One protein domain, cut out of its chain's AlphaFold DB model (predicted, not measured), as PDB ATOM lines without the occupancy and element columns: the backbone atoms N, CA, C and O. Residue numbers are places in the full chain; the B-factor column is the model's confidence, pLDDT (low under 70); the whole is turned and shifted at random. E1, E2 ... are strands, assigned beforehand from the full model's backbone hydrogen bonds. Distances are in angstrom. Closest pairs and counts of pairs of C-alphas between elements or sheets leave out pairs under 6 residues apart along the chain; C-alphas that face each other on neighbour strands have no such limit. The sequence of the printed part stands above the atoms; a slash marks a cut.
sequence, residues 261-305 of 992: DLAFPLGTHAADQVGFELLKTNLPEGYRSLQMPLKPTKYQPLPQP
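AT A GLANCE: This is residues 261 to 305 of the 992 residues of an uncharacterized protein of Planctomycetales bacterium 10988 (UniProt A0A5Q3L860). A small, strongly twisted three-stranded sheet is built round the long strand E3, which makes a hairpin with E4 and pairs with it over residues 271 to 277, while E1 pairs with E3 over residues 277 to 279, nearer the end from which E3 leads on to E4. The short E2 continues E1 towards the start of E3, and after E4 the chain folds back through the short E5. The printed part has 45 residues, no named helix and five strands, E1 to E5 along the chain; the sheet's order is E1, E3, E4, antiparallel, and the class is all strand. It is compact, with a radius of gyration of the C-alphas of 10.6 A, and elongated, spanning 31 by 16 by 15 A.

IN THESE COORDINATES: Find C-alpha 261 at (-24.183, 42.888, -52.598), where E1, residues 261 to 264, begins. E2 is residues 267 to 269. From C-alpha 271 at (-19.808, 46.809, -30.884), E3 runs 25.0 A to residue 281. E4, residues 289 to 294, covers 15.6 A. E5, residues 299 to 301, ends at C-alpha 301, (-17.187, 40.656, -43.987).

HOW THE PARTS SIT: Look first at E1, antiparallel to E3 at 132 degrees: N 264 and O 277 are 2.9 A apart, within hydrogen-bond range. E1 runs on into E2 across a break of 2 residues, at 45 degrees. The pairing of E3 is staggered: residues 277 to 279 pair with E1, residues 271 to 277 with E4. In the hairpin of E3 and E4, N 276 and O 290 are within hydrogen-bond range at 2.8 A. E2 and E5 pair with no named strand and are apart. The closest C-alphas of E4 and E5, Leu 294 and Gln 300, are 7.2 A apart.

THE WHOLE: The C-alphas of Pro 284 and Pro 296, the two farthest apart, are 31.0 A apart. The printed part has no cut, no link is long, and no printed residue is under 70 in pLDDT.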
ATOM      1  N   ASP A 261     -25.434  42.230 -52.196       90.38
ATOM      2  CA  ASP A 261     -24.183  42.888 -52.598       90.38
ATOM      3  C   ASP A 261     -23.853  44.099 -51.716       90.38
ATOM      4  O   ASP A 261     -22.739  44.614 -51.770       90.38
ATOM      5  N   LEU A 262     -24.810  44.556 -50.903       92.12
ATOM      6  CA  LEU A 262     -24.699  45.785 -50.129       92.12
ATOM      7  C   LEU A 262     -25.367  45.638 -48.759       92.12
ATOM      8  O   LEU A 262     -26.280  44.830 -48.579       92.12
ATOM      9  N   ALA A 263     -24.912  46.425 -47.791       94.19
ATOM     10  CA  ALA A 263     -25.521  46.513 -46.471       94.19
ATOM     11  C   ALA A 263     -25.561  47.967 -45.992       94.19
ATOM     12  O   ALA A 263     -24.707  48.770 -46.363       94.19
ATOM     13  N   PHE A 264     -26.540  48.309 -45.158       95.00
ATOM     14  CA  PHE A 264     -26.643  49.618 -44.518       95.00
ATOM     15  C   PHE A 264     -26.874  49.459 -43.008       95.00
ATOM     16  O   PHE A 264     -27.752  48.686 -42.625       95.00
ATOM     17  N   PRO A 265     -26.127  50.159 -42.131       95.31
ATOM     18  CA  PRO A 265     -25.072  51.143 -42.414       95.31
ATOM     19  C   PRO A 265     -23.829  50.544 -43.098       95.31
ATOM     20  O   PRO A 265     -23.497  49.383 -42.875       95.31
ATOM     21  N   LEU A 266     -23.115  51.344 -43.909       93.69
ATOM     22  CA  LEU A 266     -21.873  50.905 -44.584       93.69
ATOM     23  C   LEU A 266     -20.698  50.732 -43.615       93.69
ATOM     24  O   LEU A 266     -19.718  50.043 -43.911       93.69
ATOM     25  N   GLY A 267     -20.774  51.379 -42.457       92.31
ATOM     26  CA  GLY A 267     -19.800  51.196 -41.401       92.31
ATOM     27  C   GLY A 267     -20.213  51.834 -40.092       92.31
ATOM     28  O   GLY A 267     -21.060  52.721 -40.059       92.31
ATOM     29  N   THR A 268     -19.603  51.378 -39.007       92.81
ATOM     30  CA  THR A 268     -19.866  51.847 -37.642       92.81
ATOM     31  C   THR A 268     -18.685  51.471 -36.744       92.81
ATOM     32  O   THR A 268     -17.790  50.731 -37.159       92.81
ATOM     33  N   HIS A 269     -18.639  51.980 -35.522       90.06
ATOM     34  CA  HIS A 269     -17.685  51.560 -34.504       90.06
ATOM     35  C   HIS A 269     -17.881  50.092 -34.095       90.06
ATOM     36  O   HIS A 269     -18.954  49.509 -34.258       90.06
ATOM     37  N   ALA A 270     -16.822  49.490 -33.551       90.06
ATOM     38  CA  ALA A 270     -16.875  48.139 -33.001       90.06
ATOM     39  C   ALA A 270     -17.891  48.053 -31.843       90.06
ATOM     40  O   ALA A 270     -17.851  48.869 -30.922       90.06
ATOM     41  N   ALA A 271     -18.765  47.048 -31.880       91.56
ATOM     42  CA  ALA A 271     -19.808  46.809 -30.884       91.56
ATOM     43  C   ALA A 271     -20.216  45.327 -30.877       91.56
ATOM     44  O   ALA A 271     -20.073  44.633 -31.885       91.56
ATOM     45  N   ASP A 272     -20.758  44.839 -29.759       93.06
ATOM     46  CA  ASP A 272     -21.122  43.420 -29.599       93.06
ATOM     47  C   ASP A 272     -22.313  42.990 -30.469       93.06
ATOM     48  O   ASP A 272     -22.451  41.808 -30.787       93.06
ATOM     49  N   GLN A 273     -23.178  43.931 -30.852       94.50
ATOM     50  CA  GLN A 273     -24.315  43.707 -31.740       94.50
ATOM     51  C   GLN A 273     -24.586  44.961 -32.567       94.50
ATOM     52  O   GLN A 273     -24.869  46.026 -32.020       94.50
ATOM     53  N   VAL A 274     -24.530  44.819 -33.888       94.88
ATOM     54  CA  VAL A 274     -24.870  45.855 -34.866       94.88
ATOM     55  C   VAL A 274     -25.871  45.274 -35.852       94.88
ATOM     56  O   VAL A 274     -25.657  44.173 -36.357       94.88
ATOM     57  N   GLY A 275     -26.955  46.006 -36.114       95.06
ATOM     58  CA  GLY A 275     -27.957  45.646 -37.115       95.06
ATOM     59  C   GLY A 275     -27.650  46.227 -38.490       95.06
ATOM     60  O   GLY A 275     -27.232  47.377 -38.599       95.06
ATOM     61  N   PHE A 276     -27.905  45.426 -39.520       95.69
ATOM     62  CA  PHE A 276     -27.720  45.769 -40.923       95.69
ATOM     63  C   PHE A 276     -28.981  45.450 -41.720       95.69
ATOM     64  O   PHE A 276     -29.534  44.353 -41.611       95.69
ATOM     65  N   GLU A 277     -29.397  46.398 -42.546       95.56
ATOM     66  CA  GLU A 277     -30.311  46.194 -43.665       95.56
ATOM     67  C   GLU A 277     -29.514  45.652 -44.855       95.56
ATOM     68  O   GLU A 277     -28.448  46.177 -45.178       95.56
ATOM     69  N   LEU A 278     -30.011  44.593 -45.490       94.81
ATOM     70  CA  LEU A 278     -29.383  43.988 -46.662       94.81
ATOM     71  C   LEU A 278     -30.000  44.570 -47.930       94.81
ATOM     72  O   LEU A 278     -31.205  44.458 -48.158       94.81
ATOM     73  N   LEU A 279     -29.150  45.173 -48.750       93.56
ATOM     74  CA  LEU A 279     -29.515  45.941 -49.933       93.56
ATOM     75  C   LEU A 279     -28.988  45.256 -51.198       93.56
ATOM     76  O   LEU A 279     -28.186  44.319 -51.122       93.56
ATOM     77  N   LYS A 280     -29.451  45.697 -52.377       91.38
ATOM     78  CA  LYS A 280     -29.156  45.034 -53.664       91.38
ATOM     79  C   LYS A 280     -29.261  43.509 -53.566       91.38
ATOM     80  O   LYS A 280     -28.296  42.781 -53.797       91.38
ATOM     81  N   THR A 281     -30.441  43.026 -53.188       93.25
ATOM     82  CA  THR A 281     -30.654  41.616 -52.856       93.25
ATOM     83  C   THR A 281     -31.926  41.044 -53.483       93.25
ATOM     84  O   THR A 281     -32.930  41.740 -53.636       93.25
ATOM     85  N   ASN A 282     -31.899  39.751 -53.816       94.44
ATOM     86  CA  ASN A 282     -33.087  38.955 -54.141       94.44
ATOM     87  C   ASN A 282     -33.549  38.069 -52.964       94.44
ATOM     88  O   ASN A 282     -34.378  37.179 -53.153       94.44
ATOM     89  N   LEU A 283     -33.029  38.299 -51.754       93.94
ATOM     90  CA  LEU A 283     -33.407  37.547 -50.561       93.94
ATOM     91  C   LEU A 283     -34.905  37.715 -50.245       93.94
ATOM     92  O   LEU A 283     -35.458  38.812 -50.429       93.94
ATOM     93  N   PRO A 284     -35.562  36.665 -49.712       92.44
ATOM     94  CA  PRO A 284     -36.896  36.799 -49.137       92.44
ATOM     95  C   PRO A 284     -36.899  37.824 -47.995       92.44
ATOM     96  O   PRO A 284     -35.907  37.958 -47.281       92.44
ATOM     97  N   GLU A 285     -38.021  38.518 -47.795       90.44
ATOM     98  CA  GLU A 285     -38.148  39.651 -46.859       90.44
ATOM     99  C   GLU A 285     -37.626  39.344 -45.443       90.44
ATOM    100  O   GLU A 285     -36.877  40.135 -44.877       90.44
ATOM    101  N   GLY A 286     -37.908  38.147 -44.913       91.88
ATOM    102  CA  GLY A 286     -37.453  37.717 -43.584       91.88
ATOM    103  C   GLY A 286     -35.935  37.548 -43.416       91.88
ATOM    104  O   GLY A 286     -35.479  37.367 -42.291       91.88
ATOM    105  N   TYR A 287     -35.157  37.611 -44.500       92.44
ATOM    106  CA  TYR A 287     -33.693  37.513 -44.485       92.44
ATOM    107  C   TYR A 287     -32.996  38.829 -44.843       92.44
ATOM    108  O   TYR A 287     -31.772  38.852 -44.890       92.44
ATOM    109  N   ARG A 288     -33.732  39.926 -45.084       93.88
ATOM    110  CA  ARG A 288     -33.158  41.230 -45.482       93.88
ATOM    111  C   ARG A 288     -32.627  42.066 -44.317       93.88
ATOM    112  O   ARG A 288     -32.336  43.250 -44.467       93.88
ATOM    113  N   SER A 289     -32.494  41.468 -43.142       93.94
ATOM    114  CA  SER A 289     -31.871  42.101 -41.986       93.94
ATOM    115  C   SER A 289     -31.006  41.097 -41.248       93.94
ATOM    116  O   SER A 289     -31.368  39.927 -41.121       93.94
ATOM    117  N   LEU A 290     -29.862  41.555 -40.751       93.00
ATOM    118  CA  LEU A 290     -28.898  40.714 -40.054       93.00
ATOM    119  C   LEU A 290     -28.255  41.475 -38.893       93.00
ATOM    120  O   LEU A 290     -28.121  42.694 -38.942       93.00
ATOM    121  N   GLN A 291     -27.859  40.755 -37.844       93.44
ATOM    122  CA  GLN A 291     -27.105  41.311 -36.723       93.44
ATOM    123  C   GLN A 291     -25.799  40.551 -36.513       93.44
ATOM    124  O   GLN A 291     -25.759  39.329 -36.677       93.44
ATOM    125  N   MET A 292     -24.735  41.262 -36.139       92.44
ATOM    126  CA  MET A 292     -23.474  40.639 -35.731       92.44
ATOM    127  C   MET A 292     -22.644  41.512 -34.794       92.44
ATOM    128  O   MET A 292     -22.782  42.737 -34.813       92.44
ATOM    129  N   PRO A 293     -21.696  40.903 -34.064       94.38
ATOM    130  CA  PRO A 293     -20.607  41.641 -33.444       94.38
ATOM    131  C   PRO A 293     -19.634  42.201 -34.489       94.38
ATOM    132  O   PRO A 293     -19.223  41.498 -35.417       94.38
ATOM    133  N   LEU A 294     -19.172  43.431 -34.277       91.88
ATOM    134  CA  LEU A 294     -18.042  44.025 -34.988       91.88
ATOM    135  C   LEU A 294     -16.833  44.134 -34.061       91.88
ATOM    136  O   LEU A 294     -16.909  44.706 -32.975       91.88
ATOM    137  N   LYS A 295     -15.695  43.608 -34.511       87.81
ATOM    138  CA  LYS A 295     -14.413  43.685 -33.794       87.81
ATOM    139  C   LYS A 295     -13.630  44.930 -34.220       87.81
ATOM    140  O   LYS A 295     -13.851  45.399 -35.331       87.81
ATOM    141  N   PRO A 296     -12.668  45.432 -33.419       81.12
ATOM    142  CA  PRO A 296     -11.821  46.580 -33.772       81.12
ATOM    143  C   PRO A 296     -10.780  46.227 -34.859       81.12
ATOM    144  O   PRO A 296      -9.571  46.215 -34.630       81.12
ATOM    145  N   THR A 297     -11.272  45.896 -36.050       82.31
ATOM    146  CA  THR A 297     -10.543  45.774 -37.320       82.31
ATOM    147  C   THR A 297     -10.849  47.010 -38.183       82.31
ATOM    148  O   THR A 297     -11.534  47.910 -37.718       82.31
ATOM    149  N   LYS A 298     -10.335  47.103 -39.416       81.44
ATOM    150  CA  LYS A 298     -10.737  48.155 -40.377       81.44
ATOM    151  C   LYS A 298     -11.923  47.724 -41.242       81.44
ATOM    152  O   LYS A 298     -12.783  48.530 -41.569       81.44
ATOM    153  N   TYR A 299     -11.959  46.446 -41.605       87.94
ATOM    154  CA  TYR A 299     -13.024  45.860 -42.405       87.94
ATOM    155  C   TYR A 299     -13.383  44.482 -41.865       87.94
ATOM    156  O   TYR A 299     -12.491  43.716 -41.477       87.94
ATOM    157  N   GLN A 300     -14.672  44.160 -41.878       89.88
ATOM    158  CA  GLN A 300     -15.192  42.843 -41.529       89.88
ATOM    159  C   GLN A 300     -16.210  42.405 -42.594       89.88
ATOM    160  O   GLN A 300     -17.052  43.217 -42.976       89.88
ATOM    161  N   PRO A 301     -16.147  41.161 -43.103       91.00
ATOM    162  CA  PRO A 301     -17.187  40.656 -43.987       91.00
ATOM    163  C   PRO A 301     -18.488  40.472 -43.214       91.00
ATOM    164  O   PRO A 301     -18.484  39.948 -42.096       91.00
ATOM    165  N   LEU A 302     -19.601  40.835 -43.842       89.81
ATOM    166  CA  LEU A 302     -20.916  40.450 -43.370       89.81
ATOM    167  C   LEU A 302     -21.097  38.931 -43.615       89.81
ATOM    168  O   LEU A 302     -21.019  38.504 -44.774       89.81
ATOM    169  N   PRO A 303     -21.297  38.072 -42.591       85.25
ATOM    170  CA  PRO A 303     -21.791  36.716 -42.777       85.25
ATOM    171  C   PRO A 303     -22.992  36.687 -43.710       85.25
ATOM    172  O   PRO A 303     -23.891  37.526 -43.637       85.25
ATOM    173  N   GLN A 304     -22.985  35.687 -44.580       81.88
ATOM    174  CA  GLN A 304     -24.100  35.426 -45.467       81.88
ATOM    175  C   GLN A 304     -25.317  34.984 -44.635       81.88
ATOM    176  O   GLN A 304     -25.155  34.194 -43.696       81.88
ATOM    177  N   PRO A 305     -26.533  35.460 -44.954       85.25
ATOM    178  CA  PRO A 305     -27.762  34.952 -44.358       85.25
ATOM    179  C   PRO A 305     -27.869  33.428 -44.504       85.25
ATOM    180  O   PRO A 305     -27.353  32.875 -45.478       85.25
TER     181      PRO A 305